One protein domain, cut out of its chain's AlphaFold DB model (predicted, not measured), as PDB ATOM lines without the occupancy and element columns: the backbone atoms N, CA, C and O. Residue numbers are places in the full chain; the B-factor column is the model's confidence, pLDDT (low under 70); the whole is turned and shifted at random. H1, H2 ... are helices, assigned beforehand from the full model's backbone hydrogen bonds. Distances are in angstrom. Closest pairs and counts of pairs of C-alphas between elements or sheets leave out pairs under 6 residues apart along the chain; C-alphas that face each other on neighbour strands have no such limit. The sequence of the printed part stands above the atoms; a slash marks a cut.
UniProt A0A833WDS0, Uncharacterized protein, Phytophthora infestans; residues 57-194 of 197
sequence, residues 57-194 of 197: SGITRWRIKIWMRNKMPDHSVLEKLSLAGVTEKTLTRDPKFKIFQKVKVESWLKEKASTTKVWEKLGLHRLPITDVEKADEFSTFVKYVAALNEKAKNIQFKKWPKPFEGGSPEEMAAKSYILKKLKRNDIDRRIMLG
ATOM      1  N   SER A  57      38.934  31.875  89.690       69.00
ATOM      2  CA  SER A  57      37.885  31.902  90.715       69.00
ATOM      3  C   SER A  57      38.428  31.715  92.141       69.00
ATOM      4  O   SER A  57      37.934  32.347  93.086       69.00
ATOM      5  N   GLY A  58      39.467  30.888  92.304       75.56
ATOM      6  CA  GLY A  58      40.149  30.641  93.574       75.56
ATOM      7  C   GLY A  58      40.920  31.868  94.056       75.56
ATOM      8  O   GLY A  58      40.717  32.322  95.186       75.56
ATOM      9  N   ILE A  59      41.721  32.464  93.167       77.56
ATOM     10  CA  ILE A  59      42.488  33.690  93.430       77.56
ATOM     11  C   ILE A  59      41.547  34.844  93.783       77.56
ATOM     12  O   ILE A  59      41.762  35.548  94.773       77.56
ATOM     13  N   THR A  60      40.459  35.011  93.027       80.50
ATOM     14  CA  THR A  60      39.462  36.060  93.286       80.50
ATOM     15  C   THR A  60      38.826  35.897  94.664       80.50
ATOM     16  O   THR A  60      38.733  36.854  95.430       80.50
ATOM     17  N   ARG A  61      38.432  34.672  95.034       81.56
ATOM     18  CA  ARG A  61      37.850  34.385  96.355       81.56
ATOM     19  C   ARG A  61      38.835  34.673  97.488       81.56
ATOM     20  O   ARG A  61      38.436  35.212  98.519       81.56
ATOM     21  N   TRP A  62      40.108  34.326  97.308       85.12
ATOM     22  CA  TRP A  62      41.160  34.610  98.282       85.12
ATOM     23  C   TRP A  62      41.405  36.119  98.446       85.12
ATOM     24  O   TRP A  62      41.404  36.611  99.575       85.12
ATOM     25  N   ARG A  63      41.485  36.876  97.340       85.81
ATOM     26  CA  ARG A  63      41.588  38.349  97.364       85.81
ATOM     27  C   ARG A  63      40.436  38.993  98.134       85.81
ATOM     28  O   ARG A  63      40.684  39.806  99.022       85.81
ATOM     29  N   ILE A  64      39.195  38.584  97.859       84.62
ATOM     30  CA  ILE A  64      38.005  39.090  98.560       84.62
ATOM     31  C   ILE A  64      38.115  38.840 100.072       84.62
ATOM     32  O   ILE A  64      37.897  39.757 100.866       84.62
ATOM     33  N   LYS A  65      38.524  37.632 100.487       85.81
ATOM     34  CA  LYS A  65      38.729  37.310 101.910       85.81
ATOM     35  C   LYS A  65      39.758  38.229 102.571       85.81
ATOM     36  O   LYS A  65      39.512  38.678 103.690       85.81
ATOM     37  N   ILE A  66      40.874  38.521 101.902       86.25
ATOM     38  CA  ILE A  66      41.901  39.432 102.430       86.25
ATOM     39  C   ILE A  66      41.351  40.848 102.573       86.25
ATOM     40  O   ILE A  66      41.468  41.436 103.645       86.25
ATOM     41  N   TRP A  67      40.716  41.384 101.529       87.81
ATOM     42  CA  TRP A  67      40.160  42.739 101.560       87.81
ATOM     43  C   TRP A  67      39.144  42.910 102.688       87.81
ATOM     44  O   TRP A  67      39.197  43.892 103.426       87.81
ATOM     45  N   MET A  68      38.290  41.908 102.903       86.25
ATOM     46  CA  MET A  68      37.347  41.899 104.021       86.25
ATOM     47  C   MET A  68      38.007  41.717 105.391       86.25
ATOM     48  O   MET A  68      37.504  42.245 106.384       86.25
ATOM     49  N   ARG A  69      39.090  40.933 105.493       83.50
ATOM     50  CA  ARG A  69      39.833  40.756 106.752       83.50
ATOM     51  C   ARG A  69      40.493  42.064 107.172       83.50
ATOM     52  O   ARG A  69      40.414  42.423 108.340       83.50
ATOM     53  N   ASN A  70      41.045  42.785 106.204       84.19
ATOM     54  CA  ASN A  70      41.774  44.027 106.423       84.19
ATOM     55  C   ASN A  70      40.866  45.267 106.432       84.19
ATOM     56  O   ASN A  70      41.381  46.373 106.515       84.19
ATOM     57  N   LYS A  71      39.534  45.099 106.325       83.12
ATOM     58  CA  LYS A  71      38.554  46.201 106.218       83.12
ATOM     59  C   LYS A  71      38.977  47.253 105.181       83.12
ATOM     60  O   LYS A  71      38.899  48.452 105.429       83.12
ATOM     61  N   MET A  72      39.469  46.780 104.037       84.75
ATOM     62  CA  MET A  72      40.023  47.644 103.002       84.75
ATOM     63  C   MET A  72      38.952  48.633 102.510       84.75
ATOM     64  O   MET A  72      37.831  48.200 102.229       84.75
ATOM     65  N   PRO A  73      39.262  49.939 102.412       83.50
ATOM     66  CA  PRO A  73      38.279  50.931 102.007       83.50
ATOM     67  C   PRO A  73      37.939  50.797 100.518       83.50
ATOM     68  O   PRO A  73      38.754  50.344  99.712       83.50
ATOM     69  N   ASP A  74      36.726  51.220 100.149       81.00
ATOM     70  CA  ASP A  74      36.172  51.033  98.801       81.00
ATOM     71  C   ASP A  74      37.091  51.578  97.694       81.00
ATOM     72  O   ASP A  74      37.272  50.916  96.673       81.00
ATOM     73  N   HIS A  75      37.714  52.746  97.907       79.19
ATOM     74  CA  HIS A  75      38.619  53.356  96.925       79.19
ATOM     75  C   HIS A  75      39.843  52.471  96.644       79.19
ATOM     76  O   HIS A  75      40.172  52.247  95.482       79.19
ATOM     77  N   SER A  76      40.456  51.878  97.675       82.50
ATOM     78  CA  SER A  76      41.597  50.972  97.504       82.50
ATOM     79  C   SER A  76      41.199  49.668  96.811       82.50
ATOM     80  O   SER A  76      41.993  49.090  96.069       82.50
ATOM     81  N   VAL A  77      39.973  49.174  97.031       83.38
ATOM     82  CA  VAL A  77      39.471  47.987  96.316       83.38
ATOM     83  C   VAL A  77      39.263  48.307  94.833       83.38
ATOM     84  O   VAL A  77      39.656  47.507  93.986       83.38
ATOM     85  N   LEU A  78      38.690  49.470  94.510       81.56
ATOM     86  CA  LEU A  78      38.510  49.924  93.127       81.56
ATOM     87  C   LEU A  78      39.851  50.129  92.415       81.56
ATOM     88  O   LEU A  78      40.017  49.667  91.288       81.56
ATOM     89  N   GLU A  79      40.829  50.732  93.085       82.56
ATOM     90  CA  GLU A  79      42.191  50.898  92.575       82.56
ATOM     91  C   GLU A  79      42.857  49.545  92.282       82.56
ATOM     92  O   GLU A  79      43.352  49.316  91.181       82.56
ATOM     93  N   LYS A  80      42.767  48.579  93.209       84.56
ATOM     94  CA  LYS A  80      43.290  47.213  93.007       84.56
ATOM     95  C   LYS A  80      42.554  46.411  91.932       84.56
ATOM     96  O   LYS A  80      43.052  45.365  91.501       84.56
ATOM     97  N   LEU A  81      41.359  46.841  91.544       82.94
ATOM     98  CA  LEU A  81      40.616  46.296  90.411       82.94
ATOM     99  C   LEU A  81      40.888  47.080  89.117       82.94
ATOM    100  O   LEU A  81      40.351  46.717  88.076       82.94
ATOM    101  N   SER A  82      41.737  48.111  89.159       82.31
ATOM    102  CA  SER A  82      41.981  49.034  88.043       82.31
ATOM    103  C   SER A  82      40.687  49.669  87.528       82.31
ATOM    104  O   SER A  82      40.525  49.898  86.336       82.31
ATOM    105  N   LEU A  83      39.745  49.908  88.441       78.25
ATOM    106  CA  LEU A  83      38.471  50.577  88.181       78.25
ATOM    107  C   LEU A  83      38.499  52.046  88.616       78.25
ATOM    108  O   LEU A  83      37.524  52.771  88.422       78.25
ATOM    109  N   ALA A  84      39.606  52.494  89.213       72.06
ATOM    110  CA  ALA A  84      39.822  53.898  89.522       72.06
ATOM    111  C   ALA A  84      39.897  54.714  88.219       72.06
ATOM    112  O   ALA A  84      40.636  54.364  87.305       72.06
ATOM    113  N   GLY A  85      39.106  55.788  88.125       66.44
ATOM    114  CA  GLY A  85      39.093  56.687  86.962       66.44
ATOM    115  C   GLY A  85      38.297  56.198  85.744       66.44
ATOM    116  O   GLY A  85      38.202  56.921  84.756       66.44
ATOM    117  N   VAL A  86      37.684  55.011  85.800       68.38
ATOM    118  CA  VAL A  86      36.813  54.508  84.726       68.38
ATOM    119  C   VAL A  86      35.468  55.246  84.756       68.38
ATOM    120  O   VAL A  86      34.876  55.445  85.817       68.38
ATOM    121  N   THR A  87      34.963  55.653  83.587       62.91
ATOM    122  CA  THR A  87      33.665  56.337  83.464       62.91
ATOM    123  C   THR A  87      32.497  55.432  83.871       62.91
ATOM    124  O   THR A  87      32.513  54.230  83.622       62.91
ATOM    125  N   GLU A  88      31.444  56.022  84.447       57.75
ATOM    126  CA  GLU A  88      30.269  55.338  85.027       57.75
ATOM    127  C   GLU A  88      29.658  54.263  84.105       57.75
ATOM    128  O   GLU A  88      29.457  53.124  84.519       57.75
ATOM    129  N   LYS A  89      29.468  54.583  82.815       59.34
ATOM    130  CA  LYS A  89      28.910  53.654  81.810       59.34
ATOM    131  C   LYS A  89      29.817  52.458  81.495       59.34
ATOM    132  O   LYS A  89      29.332  51.417  81.053       59.34
ATOM    133  N   THR A  90      31.122  52.621  81.673       64.12
ATOM    134  CA  THR A  90      32.132  51.588  81.406       64.12
ATOM    135  C   THR A  90      32.358  50.739  82.656       64.12
ATOM    136  O   THR A  90      32.532  49.527  82.561       64.12
ATOM    137  N   LEU A  91      32.253  51.364  83.832       68.44
ATOM    138  CA  LEU A  91      32.437  50.739  85.134       68.44
ATOM    139  C   LEU A  91      31.450  49.588  85.353       68.44
ATOM    140  O   LEU A  91      31.861  48.492  85.714       68.44
ATOM    141  N   THR A  92      30.157  49.793  85.094       65.62
ATOM    142  CA  THR A  92      29.128  48.782  85.403       65.62
ATOM    143  C   THR A  92      29.096  47.603  84.432       65.62
ATOM    144  O   THR A  92      28.557  46.541  84.753       65.62
ATOM    145  N   ARG A  93      29.753  47.750  83.277       71.12
ATOM    146  CA  ARG A  93      29.929  46.697  82.268       71.12
ATOM    147  C   ARG A  93      31.200  45.873  82.481       71.12
ATOM    148  O   ARG A  93      31.291  44.771  81.941       71.12
ATOM    149  N   ASP A  94      32.145  46.361  83.284       75.31
ATOM    150  CA  ASP A  94      33.402  45.667  83.550       75.31
ATOM    151  C   ASP A  94      33.165  44.414  84.430       75.31
ATOM    152  O   ASP A  94      32.573  44.504  85.515       75.31
ATOM    153  N   PRO A  95      33.634  43.216  84.027       79.69
ATOM    154  CA  PRO A  95      33.582  42.014  84.860       79.69
ATOM    155  C   PRO A  95      34.168  42.205  86.270       79.69
ATOM    156  O   PRO A  95      33.671  41.614  87.233       79.69
ATOM    157  N   LYS A  96      35.177  43.067  86.426       82.69
ATOM    158  CA  LYS A  96      35.803  43.401  87.710       82.69
ATOM    159  C   LYS A  96      34.869  44.194  88.619       82.69
ATOM    160  O   LYS A  96      34.960  44.064  89.840       82.69
ATOM    161  N   PHE A  97      33.907  44.940  88.078       82.19
ATOM    162  CA  PHE A  97      32.893  45.600  88.902       82.19
ATOM    163  C   PHE A  97      31.982  44.586  89.602       82.19
ATOM    164  O   PHE A  97      31.600  44.783  90.756       82.19
ATOM    165  N   LYS A  98      31.729  43.419  88.989       84.38
ATOM    166  CA  LYS A  98      31.021  42.316  89.665       84.38
ATOM    167  C   LYS A  98      31.808  41.793  90.874       84.38
ATOM    168  O   LYS A  98      31.196  41.401  91.868       84.38
ATOM    169  N   ILE A  99      33.144  41.817  90.815       85.44
ATOM    170  CA  ILE A  99      34.014  41.472  91.950       85.44
ATOM    171  C   ILE A  99      33.850  42.512  93.061       85.44
ATOM    172  O   ILE A  99      33.640  42.133  94.212       85.44
ATOM    173  N   PHE A 100      33.855  43.805  92.727       85.56
ATOM    174  CA  PHE A 100      33.598  44.873  93.697       85.56
ATOM    175  C   PHE A 100      32.227  44.721  94.376       85.56
ATOM    176  O   PHE A 100      32.143  44.700  95.603       85.56
ATOM    177  N   GLN A 101      31.157  44.508  93.602       87.94
ATOM    178  CA  GLN A 101      29.817  44.261  94.149       87.94
ATOM    179  C   GLN A 101      29.802  43.061  95.106       87.94
ATOM    180  O   GLN A 101      29.173  43.117  96.161       87.94
ATOM    181  N   LYS A 102      30.525  41.986  94.772       87.69
ATOM    182  CA  LYS A 102      30.647  40.812  95.640       87.69
ATOM    183  C   LYS A 102      31.342  41.142  96.963       87.69
ATOM    184  O   LYS A 102      30.846  40.728  98.006       87.69
ATOM    185  N   VAL A 103      32.424  41.928  96.941       87.31
ATOM    186  CA  VAL A 103      33.106  42.406  98.160       87.31
ATOM    187  C   VAL A 103      32.136  43.180  99.052       87.31
ATOM    188  O   VAL A 103      32.054  42.902 100.247       87.31
ATOM    189  N   LYS A 104      31.362  44.109  98.474       90.00
ATOM    190  CA  LYS A 104      30.370  44.907  99.212       90.00
ATOM    191  C   LYS A 104      29.302  44.029  99.859       90.00
ATOM    192  O   LYS A 104      29.064  44.143 101.058       90.00
ATOM    193  N   VAL A 105      28.704  43.121  99.085       90.69
ATOM    194  CA  VAL A 105      27.667  42.199  99.571       90.69
ATOM    195  C   VAL A 105      28.201  41.322 100.705       90.69
ATOM    196  O   VAL A 105      27.561  41.227 101.750       90.69
ATOM    197  N   GLU A 106      29.379  40.712 100.549       89.12
ATOM    198  CA  GLU A 106      29.958  39.859 101.592       89.12
ATOM    199  C   GLU A 106      30.314  40.648 102.867       89.12
ATOM    200  O   GLU A 106      30.048  40.167 103.973       89.12
ATOM    201  N   SER A 107      30.824  41.879 102.732       88.31
ATOM    202  CA  SER A 107      31.064  42.795 103.859       88.31
ATOM    203  C   SER A 107      29.767  43.113 104.607       88.31
ATOM    204  O   SER A 107      29.706  42.906 105.819       88.31
ATOM    205  N   TRP A 108      28.696  43.505 103.913       90.19
ATOM    206  CA  TRP A 108      27.410  43.807 104.552       90.19
ATOM    207  C   TRP A 108      26.769  42.590 105.221       90.19
ATOM    208  O   TRP A 108      26.149  42.717 106.276       90.19
ATOM    209  N   LEU A 109      26.937  41.395 104.647       88.25
ATOM    210  CA  LEU A 109      26.475  40.153 105.272       88.25
ATOM    211  C   LEU A 109      27.271  39.816 106.537       88.25
ATOM    212  O   LEU A 109      26.696  39.289 107.488       88.25
ATOM    213  N   LYS A 110      28.583  40.081 106.552       85.31
ATOM    214  CA  LYS A 110      29.443  39.881 107.728       85.31
ATOM    215  C   LYS A 110      29.123  40.890 108.832       85.31
ATOM    216  O   LYS A 110      29.074  40.516 109.999       85.31
ATOM    217  N   GLU A 111      28.857  42.135 108.454       85.94
ATOM    218  CA  GLU A 111      28.447  43.222 109.351       85.94
ATOM    219  C   GLU A 111      27.014  43.073 109.873       85.94
ATOM    220  O   GLU A 111      26.612  43.850 110.735       85.94
ATOM    221  N   LYS A 112      26.236  42.106 109.355       86.00
ATOM    222  CA  LYS A 112      24.795  41.980 109.622       86.00
ATOM    223  C   LYS A 112      24.061  43.308 109.379       86.00
ATOM    224  O   LYS A 112      23.205  43.694 110.170       86.00
ATOM    225  N   ALA A 113      24.434  44.024 108.316       88.31
ATOM    226  CA  ALA A 113      23.810  45.297 107.979       88.31
ATOM    227  C   ALA A 113      22.294  45.119 107.779       88.31
ATOM    228  O   ALA A 113      21.844  44.077 107.307       88.31
ATOM    229  N   SER A 114      21.499  46.127 108.140       90.12
ATOM    230  CA  SER A 114      20.094  46.148 107.740       90.12
ATOM    231  C   SER A 114      19.989  46.493 106.258       90.12
ATOM    232  O   SER A 114      20.838  47.191 105.693       90.12
ATOM    233  N   THR A 115      18.916  46.031 105.629       92.62
ATOM    234  CA  THR A 115      18.564  46.433 104.263       92.62
ATOM    235  C   THR A 115      18.438  47.954 104.126       92.62
ATOM    236  O   THR A 115      18.985  48.491 103.167       92.62
ATOM    237  N   THR A 116      17.908  48.654 105.135       92.56
ATOM    238  CA  THR A 116      17.826  50.128 105.159       92.56
ATOM    239  C   THR A 116      19.194  50.792 105.138       92.56
ATOM    240  O   THR A 116      19.453  51.664 104.313       92.56
ATOM    241  N   LYS A 117      20.145  50.306 105.944       91.25
ATOM    242  CA  LYS A 117      21.519  50.830 105.927       91.25
ATOM    243  C   LYS A 117      22.184  50.637 104.563       91.25
ATOM    244  O   LYS A 117      22.963  51.481 104.124       91.25
ATOM    245  N   VAL A 118      21.929  49.511 103.897       92.50
ATOM    246  CA  VAL A 118      22.479  49.246 102.558       92.50
ATOM    247  C   VAL A 118      21.805  50.125 101.504       92.50
ATOM    248  O   VAL A 118      22.501  50.695 100.667       92.50
ATOM    249  N   TRP A 119      20.487  50.289 101.575       93.56
ATOM    250  CA  TRP A 119      19.714  51.188 100.719       93.56
ATOM    251  C   TRP A 119      20.211  52.638 100.802       93.56
ATOM    252  O   TRP A 119      20.434  53.295  99.780       93.56
ATOM    253  N   GLU A 120      20.484  53.119 102.016       91.50
ATOM    254  CA  GLU A 120      21.057  54.441 102.270       91.50
ATOM    255  C   GLU A 120      22.481  54.586 101.738       91.50
ATOM    256  O   GLU A 120      22.775  55.555 101.033       91.50
ATOM    257  N   LYS A 121      23.355  53.607 102.021       90.56
ATOM    258  CA  LYS A 121      24.746  53.581 101.533       90.56
ATOM    259  C   LYS A 121      24.836  53.590 100.007       90.56
ATOM    260  O   LYS A 121      25.808  54.104  99.465       90.56
ATOM    261  N   LEU A 122      23.846  53.012  99.333       89.19
ATOM    262  CA  LEU A 122      23.725  53.007  97.878       89.19
ATOM    263  C   LEU A 122      23.075  54.286  97.324       89.19
ATOM    264  O   LEU A 122      22.986  54.449  96.114       89.19
ATOM    265  N   GLY A 123      22.607  55.197  98.182       89.38
ATOM    266  CA  GLY A 123      21.968  56.444  97.763       89.38
ATOM    267  C   GLY A 123      20.576  56.269  97.147       89.38
ATOM    268  O   GLY A 123      20.041  57.238  96.611       89.38
ATOM    269  N   LEU A 124      19.974  55.077  97.245       89.50
ATOM    270  CA  LEU A 124      18.687  54.753  96.613       89.50
ATOM    271  C   LEU A 124      17.519  55.542  97.224       89.50
ATOM    272  O   LEU A 124      16.593  55.905  96.511       89.50
ATOM    273  N   HIS A 125      17.617  55.915  98.505       91.38
ATOM    274  CA  HIS A 125      16.654  56.785  99.200       91.38
ATOM    275  C   HIS A 125      16.478  58.174  98.568       91.38
ATOM    276  O   HIS A 125      15.543  58.889  98.903       91.38
ATOM    277  N   ARG A 126      17.398  58.591  97.690       88.56
ATOM    278  CA  ARG A 126      17.358  59.899  97.015       88.56
ATOM    279  C   ARG A 126      16.699  59.835  95.643       88.56
ATOM    280  O   ARG A 126      16.647  60.856  94.960       88.56
ATOM    281  N   LEU A 127      16.302  58.643  95.207       85.50
ATOM    282  CA  LEU A 127      15.699  58.413  93.907       85.50
ATOM    283  C   LEU A 127      14.197  58.175  94.082       85.50
ATOM    284  O   LEU A 127      13.803  57.473  95.014       85.50
ATOM    285  N   PRO A 128      13.357  58.706  93.182       83.75
ATOM    286  CA  PRO A 128      11.968  58.282  93.124       83.75
ATOM    287  C   PRO A 128      11.900  56.805  92.717       83.75
ATOM    288  O   PRO A 128      12.748  56.316  91.964       83.75
ATOM    289  N   ILE A 129      10.869  56.090  93.173       81.00
ATOM    290  CA  ILE A 129      10.709  54.645  92.924       81.00
ATOM    291  C   ILE A 129      10.783  54.274  91.431       81.00
ATOM    292  O   ILE A 129      11.328  53.231  91.080       81.00
ATOM    293  N   THR A 130      10.317  55.158  90.544       83.94
ATOM    294  CA  THR A 130      10.347  55.001  89.078       83.94
ATOM    295  C   THR A 130      11.755  54.970  88.478       83.94
ATOM    296  O   THR A 130      11.937  54.481  87.360       83.94
ATOM    297  N   ASP A 131      12.742  55.496  89.205       86.25
ATOM    298  CA  ASP A 131      14.139  55.576  88.777       86.25
ATOM    299  C   ASP A 131      15.053  54.643  89.573       86.25
ATOM    300  O   ASP A 131      16.128  54.294  89.086       86.25
ATOM    301  N   VAL A 132      14.618  54.186  90.753       85.50
ATOM    302  CA  VAL A 132      15.341  53.194  91.560       85.50
ATOM    303  C   VAL A 132      15.674  51.961  90.726       85.50
ATOM    304  O   VAL A 132      16.828  51.555  90.690       85.50
ATOM    305  N   GLU A 133      14.702  51.376  90.020       84.94
ATOM    306  CA  GLU A 133      14.929  50.125  89.279       84.94
ATOM    307  C   GLU A 133      15.923  50.268  88.116       84.94
ATOM    308  O   GLU A 133      16.528  49.282  87.693       84.94
ATOM    309  N   LYS A 134      16.102  51.494  87.614       84.12
ATOM    310  CA  LYS A 134      17.021  51.821  86.517       84.12
ATOM    311  C   LYS A 134      18.430  52.142  87.013       84.12
ATOM    312  O   LYS A 134      19.348  52.211  86.201       84.12
ATOM    313  N   ALA A 135      18.597  52.380  88.312       82.69
ATOM    314  CA  ALA A 135      19.882  52.707  88.902       82.69
ATOM    315  C   ALA A 135      20.790  51.472  88.942       82.69
ATOM    316  O   ALA A 135      20.387  50.391  89.381       82.69
ATOM    317  N   ASP A 136      22.050  51.637  88.553       82.06
ATOM    318  CA  ASP A 136      23.034  50.554  88.603       82.06
ATOM    319  C   ASP A 136      23.238  50.041  90.041       82.06
ATOM    320  O   ASP A 136      23.457  48.846  90.283       82.06
ATOM    321  N   GLU A 137      23.091  50.926  91.027       85.38
ATOM    322  CA  GLU A 137      23.152  50.628  92.451       85.38
ATOM    323  C   GLU A 137      22.052  49.661  92.892       85.38
ATOM    324  O   GLU A 137      22.291  48.809  93.758       85.38
ATOM    325  N   PHE A 138      20.879  49.714  92.257       89.75
ATOM    326  CA  PHE A 138      19.786  48.803  92.563       89.75
ATOM    327  C   PHE A 138      20.161  47.353  92.258       89.75
ATOM    328  O   PHE A 138      19.842  46.461  93.042       89.75
ATOM    329  N   SER A 139      20.959  47.099  91.215       89.06
ATOM    330  CA  SER A 139      21.480  45.750  90.942       89.06
ATOM    331  C   SER A 139      22.325  45.199  92.105       89.06
ATOM    332  O   SER A 139      22.281  44.004  92.411       89.06
ATOM    333  N   THR A 140      23.058  46.073  92.803       90.69
ATOM    334  CA  THR A 140      23.849  45.716  93.989       90.69
ATOM    335  C   THR A 140      22.939  45.441  95.186       90.69
ATOM    336  O   THR A 140      23.158  44.469  95.912       90.69
ATOM    337  N   PHE A 141      21.883  46.242  95.360       93.81
ATOM    338  CA  PHE A 141      20.866  46.024  96.389       93.81
ATOM    339  C   PHE A 141      20.135  44.689  96.200       93.81
ATOM    340  O   PHE A 141      20.030  43.908  97.143       93.81
ATOM    341  N   VAL A 142      19.723  44.363  94.970       94.19
ATOM    342  CA  VAL A 142      19.092  43.078  94.623       94.19
ATOM    343  C   VAL A 142      19.999  41.902  94.994       94.19
ATOM    344  O   VAL A 142      19.545  40.951  95.631       94.19
ATOM    345  N   LYS A 143      21.295  41.971  94.655       93.31
ATOM    346  CA  LYS A 143      22.277  40.933  95.023       93.31
ATOM    347  C   LYS A 143      22.410  40.778  96.536       93.31
ATOM    348  O   LYS A 143      22.508  39.653  97.024       93.31
ATOM    349  N   TYR A 144      22.398  41.888  97.270       94.12
ATOM    350  CA  TYR A 144      22.452  41.865  98.726       94.12
ATOM    351  C   TYR A 144      21.207  41.210  99.339       94.12
ATOM    352  O   TYR A 144      21.342  40.270 100.120       94.12
ATOM    353  N   VAL A 145      20.009  41.640  98.930       93.00
ATOM    354  CA  VAL A 145      18.720  41.078  99.372       93.00
ATOM    355  C   VAL A 145      18.636  39.582  99.066       93.00
ATOM    356  O   VAL A 145      18.233  38.804  99.928       93.00
ATOM    357  N   ALA A 146      19.074  39.152  97.878       92.94
ATOM    358  CA  ALA A 146      19.103  37.741  97.503       92.94
ATOM    359  C   ALA A 146      20.055  36.921  98.388       92.94
ATOM    360  O   ALA A 146      19.663  35.887  98.926       92.94
ATOM    361  N   ALA A 147      21.286  37.393  98.601       90.62
ATOM    362  CA  ALA A 147      22.250  36.690  99.443       90.62
ATOM    363  C   ALA A 147      21.813  36.642 100.920       90.62
ATOM    364  O   ALA A 147      22.013  35.635 101.604       90.62
ATOM    365  N   LEU A 148      21.175  37.709 101.403       88.81
ATOM    366  CA  LEU A 148      20.581  37.772 102.734       88.81
ATOM    367  C   LEU A 148      19.417  36.777 102.868       88.81
ATOM    368  O   LEU A 148      19.351  36.043 103.852       88.81
ATOM    369  N   ASN A 149      18.554  36.694 101.853       87.06
ATOM    370  CA  ASN A 149      17.447  35.742 101.785       87.06
ATOM    371  C   ASN A 149      17.918  34.278 101.797       87.06
ATOM    372  O   ASN A 149      17.312  33.455 102.482       87.06
ATOM    373  N   GLU A 150      18.995  33.950 101.075       87.12
ATOM    374  CA  GLU A 150      19.599  32.611 101.107       87.12
ATOM    375  C   GLU A 150      20.154  32.281 102.493       87.12
ATOM    376  O   GLU A 150      19.884  31.207 103.030       87.12
ATOM    377  N   LYS A 151      20.857  33.221 103.139       81.31
ATOM    378  CA  LYS A 151      21.303  33.025 104.527       81.31
ATOM    379  C   LYS A 151      20.134  32.828 105.488       81.31
ATOM    380  O   LYS A 151      20.240  32.022 106.408       81.31
ATOM    381  N   ALA A 152      19.025  33.523 105.259       75.12
ATOM    382  CA  ALA A 152      17.823  33.406 106.070       75.12
ATOM    383  C   ALA A 152      17.113  32.043 105.928       75.12
ATOM    384  O   ALA A 152      16.329  31.694 106.802       75.12
ATOM    385  N   LYS A 153      17.395  31.240 104.886       73.06
ATOM    386  CA  LYS A 153      16.922  29.838 104.807       73.06
ATOM    387  C   LYS A 153      17.609  28.930 105.828       73.06
ATOM    388  O   LYS A 153      16.991  28.004 106.333       73.06
ATOM    389  N   ASN A 154      18.877  29.210 106.132       65.12
ATOM    390  CA  ASN A 154      19.730  28.360 106.968       65.12
ATOM    391  C   ASN A 154      19.761  28.795 108.444       65.12
ATOM    392  O   ASN A 154      20.450  28.184 109.258       65.12
ATOM    393  N   ILE A 155      19.057  29.872 108.801       54.28
ATOM    394  CA  ILE A 155      19.034  30.445 110.149       54.28
ATOM    395  C   ILE A 155      17.592  30.400 110.650       54.28
ATOM    396  O   ILE A 155      16.691  30.896 109.980       54.28
ATOM    397  N   GLN A 156      17.366  29.856 111.849       54.78
ATOM    398  CA  GLN A 156      16.092  30.046 112.545       54.78
ATOM    399  C   GLN A 156      15.856  31.555 112.689       54.78
ATOM    400  O   GLN A 156      16.602  32.215 113.415       54.78
ATOM    401  N   PHE A 157      14.842  32.090 112.001       51.78
ATOM    402  CA  PHE A 157      14.527  33.528 111.899       51.78
ATOM    403  C   PHE A 157      14.567  34.276 113.244       51.78
ATOM    404  O   PHE A 157      14.926  35.448 113.298       51.78
ATOM    405  N   LYS A 158      14.303  33.568 114.350       52.47
ATOM    406  CA  LYS A 158      14.396  34.065 115.731       52.47
ATOM    407  C   LYS A 158      15.789  34.576 116.148       52.47
ATOM    408  O   LYS A 158      15.866  35.400 117.050       52.47
ATOM    409  N   LYS A 159      16.889  34.114 115.535       55.66
ATOM    410  CA  LYS A 159      18.276  34.470 115.924       55.66
ATOM    411  C   LYS A 159      18.881  35.638 115.137       55.66
ATOM    412  O   LYS A 159      20.011  36.035 115.425       55.66
ATOM    413  N   TRP A 160      18.172  36.184 114.147       57.03
ATOM    414  CA  TRP A 160      18.646  37.337 113.380       57.03
ATOM    415  C   TRP A 160      17.592  38.442 113.435       57.03
ATOM    416  O   TRP A 160      16.620  38.374 112.683       57.03
ATOM    417  N   PRO A 161      17.723  39.428 114.344       56.59
ATOM    418  CA  PRO A 161      16.678  40.418 114.511       56.59
ATOM    419  C   PRO A 161      16.593  41.269 113.242       56.59
ATOM    420  O   PRO A 161      17.450  42.107 112.971       56.59
ATOM    421  N   LYS A 162      15.535  41.008 112.472       72.00
ATOM    422  CA  LYS A 162      14.857  41.983 111.619       72.00
ATOM    423  C   LYS A 162      15.728  42.646 110.529       72.00
ATOM    424  O   LYS A 162      15.619  43.850 110.319       72.00
ATOM    425  N   PRO A 163      16.565  41.910 109.763       73.94
ATOM    426  CA  PRO A 163      17.451  42.536 108.771       73.94
ATOM    427  C   PRO A 163      16.694  43.139 107.569       73.94
ATOM    428  O   PRO A 163      17.245  43.947 106.815       73.94
ATOM    429  N   PHE A 164      15.432  42.748 107.395       80.94
ATOM    430  CA  PHE A 164      14.523  43.215 106.351       80.94
ATOM    431  C   PHE A 164      13.527  44.282 106.836       80.94
ATOM    432  O   PHE A 164      12.893  44.911 105.993       80.94
ATOM    433  N   GLU A 165      13.402  44.499 108.146       80.25
ATOM    434  CA  GLU A 165      12.391  45.390 108.725       80.25
ATOM    435  C   GLU A 165      12.725  46.868 108.507       80.25
ATOM    436  O   GLU A 165      13.894  47.248 108.392       80.25
ATOM    437  N   GLY A 166      11.678  47.693 108.478       83.75
ATOM    438  CA  GLY A 166      11.775  49.143 108.345       83.75
ATOM    439  C   GLY A 166      12.104  49.603 106.927       83.75
ATOM    440  O   GLY A 166      12.074  48.831 105.968       83.75
ATOM    441  N   GLY A 167      12.438  50.883 106.804       86.50
ATOM    442  CA  GLY A 167      12.690  51.531 105.521       86.50
ATOM    443  C   GLY A 167      11.518  52.367 105.026       86.50
ATOM    444  O   GLY A 167      10.411  52.311 105.564       86.50
ATOM    445  N   SER A 168      11.781  53.170 103.997       88.75
ATOM    446  CA  SER A 168      10.756  54.008 103.372       88.75
ATOM    447  C   SER A 168       9.729  53.157 102.604       88.75
ATOM    448  O   SER A 168      10.014  51.996 102.285       88.75
ATOM    449  N   PRO A 169       8.547  53.699 102.256       88.31
ATOM    450  CA  PRO A 169       7.577  52.993 101.416       88.31
ATOM    451  C   PRO A 169       8.184  52.459 100.108       88.31
ATOM    452  O   PRO A 169       7.892  51.335  99.697       88.31
ATOM    453  N   GLU A 170       9.087  53.221  99.492       90.19
ATOM    454  CA  GLU A 170       9.821  52.844  98.279       90.19
ATOM    455  C   GLU A 170      10.750  51.654  98.533       90.19
ATOM    456  O   GLU A 170      10.767  50.689  97.765       90.19
ATOM    457  N   GLU A 171      11.502  51.696  99.635       92.19
ATOM    458  CA  GLU A 171      12.387  50.604 100.029       92.19
ATOM    459  C   GLU A 171      11.582  49.325 100.306       92.19
ATOM    460  O   GLU A 171      11.943  48.234  99.859       92.19
ATOM    461  N   MET A 172      10.453  49.454 101.002       91.06
ATOM    462  CA  MET A 172       9.558  48.345 101.328       91.06
ATOM    463  C   MET A 172       8.941  47.718 100.077       91.06
ATOM    464  O   MET A 172       8.922  46.488  99.945       91.06
ATOM    465  N   ALA A 173       8.507  48.542  99.120       89.81
ATOM    466  CA  ALA A 173       8.032  48.082  97.821       89.81
ATOM    467  C   ALA A 173       9.129  47.313  97.066       89.81
ATOM    468  O   ALA A 173       8.891  46.194  96.599       89.81
ATOM    469  N   ALA A 174      10.352  47.850  97.028       91.88
ATOM    470  CA  ALA A 174      11.495  47.206  96.390       91.88
ATOM    471  C   ALA A 174      11.850  45.854  97.033       91.88
ATOM    472  O   ALA A 174      12.005  44.852  96.329       91.88
ATOM    473  N   LYS A 175      11.929  45.775  98.370       92.56
ATOM    474  CA  LYS A 175      12.166  44.509  99.088       92.56
ATOM    475  C   LYS A 175      11.086  43.480  98.765       92.56
ATOM    476  O   LYS A 175      11.402  42.337  98.432       92.56
ATOM    477  N   SER A 176       9.817  43.885  98.845       91.06
ATOM    478  CA  SER A 176       8.663  43.024  98.573       91.06
ATOM    479  C   SER A 176       8.706  42.461  97.150       91.06
ATOM    480  O   SER A 176       8.536  41.253  96.959       91.06
ATOM    481  N   TYR A 177       9.017  43.310  96.166       91.56
ATOM    482  CA  TYR A 177       9.194  42.924  94.769       91.56
ATOM    483  C   TYR A 177      10.320  41.901  94.581       91.56
ATOM    484  O   TYR A 177      10.120  40.864  93.941       91.56
ATOM    485  N   ILE A 178      11.492  42.142  95.178       92.81
ATOM    486  CA  ILE A 178      12.636  41.227  95.084       92.81
ATOM    487  C   ILE A 178      12.302  39.879  95.730       92.81
ATOM    488  O   ILE A 178      12.518  38.837  95.116       92.81
ATOM    489  N   LEU A 179      11.729  39.868  96.938       90.38
ATOM    490  CA  LEU A 179      11.360  38.628  97.630       90.38
ATOM    491  C   LEU A 179      10.303  37.827  96.854       90.38
ATOM    492  O   LEU A 179      10.397  36.601  96.781       90.38
ATOM    493  N   LYS A 180       9.341  38.509  96.216       92.06
ATOM    494  CA  LYS A 180       8.368  37.877  95.314       92.06
ATOM    495  C   LYS A 180       9.069  37.220  94.119       92.06
ATOM    496  O   LYS A 180       8.785  36.064  93.815       92.06
ATOM    497  N   LYS A 181      10.032  37.903  93.483       92.44
ATOM    498  CA  LYS A 181      10.861  37.322  92.404       92.44
ATOM    499  C   LYS A 181      11.685  36.118  92.864       92.44
ATOM    500  O   LYS A 181      11.877  35.182  92.094       92.44
ATOM    501  N   LEU A 182      12.122  36.109  94.121       89.25
ATOM    502  CA  LEU A 182      12.818  34.985  94.756       89.25
ATOM    503  C   LEU A 182      11.872  33.852  95.203       89.25
ATOM    504  O   LEU A 182      12.306  32.948  95.917       89.25
ATOM    505  N   LYS A 183      10.597  33.884  94.786       89.12
ATOM    506  CA  LYS A 183       9.561  32.879  95.081       89.12
ATOM    507  C   LYS A 183       9.302  32.668  96.578       89.12
ATOM    508  O   LYS A 183       8.920  31.577  96.994       89.12
ATOM    509  N   ARG A 184       9.491  33.701  97.406       83.81
ATOM    510  CA  ARG A 184       9.038  33.662  98.804       83.81
ATOM    511  C   ARG A 184       7.522  33.789  98.876       83.81
ATOM    512  O   ARG A 184       6.942  34.631  98.187       83.81
ATOM    513  N   ASN A 185       6.896  32.964  99.716       85.31
ATOM    514  CA  ASN A 185       5.453  33.009  99.938       85.31
ATOM    515  C   ASN A 185       5.042  34.319 100.651       85.31
ATOM    516  O   ASN A 185       5.890  35.067 101.144       85.31
ATOM    517  N   ASP A 186       3.743  34.627 100.665       84.38
ATOM    518  CA  ASP A 186       3.243  35.898 101.211       84.38
ATOM    519  C   ASP A 186       3.453  36.029 102.726       84.38
ATOM    520  O   ASP A 186       3.847  37.095 103.197       84.38
ATOM    521  N   ILE A 187       3.273  34.939 103.475       81.88
ATOM    522  CA  ILE A 187       3.417  34.909 104.936       81.88
ATOM    523  C   ILE A 187       4.876  35.173 105.334       81.88
ATOM    524  O   ILE A 187       5.152  36.090 106.105       81.88
ATOM    525  N   ASP A 188       5.823  34.446 104.738       80.75
ATOM    526  CA  ASP A 188       7.264  34.639 104.924       80.75
ATOM    527  C   ASP A 188       7.675  36.072 104.580       80.75
ATOM    528  O   ASP A 188       8.467  36.680 105.295       80.75
ATOM    529  N   ARG A 189       7.137  36.630 103.487       86.31
ATOM    530  CA  ARG A 189       7.410  38.014 103.081       86.31
ATOM    531  C   ARG A 189       6.939  39.011 104.133       86.31
ATOM    532  O   ARG A 189       7.708  39.901 104.483       86.31
ATOM    533  N   ARG A 190       5.720  38.865 104.657       84.19
ATOM    534  CA  ARG A 190       5.188  39.741 105.716       84.19
ATOM    535  C   ARG A 190       6.007  39.641 106.999       84.19
ATOM    536  O   ARG A 190       6.394  40.673 107.541       84.19
ATOM    537  N   ILE A 191       6.358  38.418 107.408       80.50
ATOM    538  CA  ILE A 191       7.245  38.153 108.552       80.50
ATOM    539  C   ILE A 191       8.595  38.840 108.360       80.50
ATOM    540  O   ILE A 191       9.071  39.531 109.256       80.50
ATOM    541  N   MET A 192       9.214  38.660 107.191       82.88
ATOM    542  CA  MET A 192      10.508  39.257 106.867       82.88
ATOM    543  C   MET A 192      10.454  40.777 106.941       82.88
ATOM    544  O   MET A 192      11.321  41.390 107.554       82.88
ATOM    545  N   LEU A 193       9.440  41.381 106.334       86.62
ATOM    546  CA  LEU A 193       9.311  42.831 106.250       86.62
ATOM    547  C   LEU A 193       8.830  43.472 107.562       86.62
ATOM    548  O   LEU A 193       8.845  44.694 107.665       86.62
ATOM    549  N   GLY A 194       8.414  42.680 108.554       80.56
ATOM    550  CA  GLY A 194       7.838  43.195 109.799       80.56
ATOM    551  C   GLY A 194       6.472  43.856 109.596       80.56
ATOM    552  O   GLY A 194       6.075  44.698 110.393       80.56
TER     553      GLY A 194
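Overview. This is residues 57 to 194 of the 197 residues of an uncharacterized protein of Phytophthora infestans (UniProt A0A833WDS0). Look for a row of helices, H1, H4, H7, H8 and H9, each packing on the next, mostly crossed rather than side by side, with the longest helix, H7, in the middle of the row. The short H2 sits by H1 and H4 towards one end, and the short H5 lies beside the middle of the row. The printed part has 138 residues with nine named helices, H1 to H9 in chain order, and no named strand; its class is all helix. It is compact, with a radius of gyration of the C-alphas of 15.6 A and spans of 44 by 34 by 22 A.

Along the chain. Find C-alpha 136 at (23.034, 50.554, 88.603); from there H7 runs through residues 136 to 153, 27.0 A, to C-alpha 153 at (16.922, 29.838, 104.807). Before it come H4, residues 95 to 110, 23.3 A long, H5, residues 115 to 121, and H6, residues 129 to 132. Earlier still are H1, residues 57 to 69, 18.4 A, H2, residues 74 to 80, and H3, residues 88 to 91. After H7 come H8, residues 169 to 181, 18.4 A, and H9, residues 186 to 193, ending with C-alpha 193 at (9.311, 42.831, 106.250).

Arrangement. Begin at the hub, H7, which touches three helices. With residues 140 to 148 alone it touches H4, at a steep tilt of 45 degrees, the same way; the closest C-alphas, of Val 105 and Tyr 144, are 5.3 A apart. With residues 142 to 149 alone it touches residues 175 to 179 of H8 at a steep tilt of 61 degrees, closest at the C-alphas of Val 142 and Ile 178, 6.7 A. H5 and H7 only just touch, with 3 pairs of C-alphas within 8 A, the closest those of Trp 119 and Phe 141 at 6.8 A. Farther out, H1 touches H4, closest at the C-alphas of Ile 64 and Val 103, 5.9 A. H8 and H9 form a helical hairpin, closest at the C-alphas of Leu 179 and Arg 189, 6.8 A. H2 is close to H4 but not clearly touching, at the C-alphas of Leu 78 and Phe 100, 7.1 A. H3 is likewise close to H4, at the C-alphas of Leu 91 and Phe 97, 6.4 A, and H6 to H8, at those of Ile 129 and Glu 170, 5.7 A. H1 and H7 are apart. Every O i to N i+4 pair is within hydrogen-bond range in H1, H2, H5, H8 and H9; H4 has 11 of 12 and H7 13 of 14, while H3 and H6 are too short for such a pair.

Size, cuts and confidence. The two C-alphas farthest apart, of Gly 85 and Ile 187, are 45.5 A apart. The printed part has no cut. The link from H7 to H8, residues 154 to 168, is long. Look at the B-factor column for low confidence, under 70, at residue 57, residues 85 to 92 and residues 154 to 161; the mean pLDDT of the printed part is 82.7.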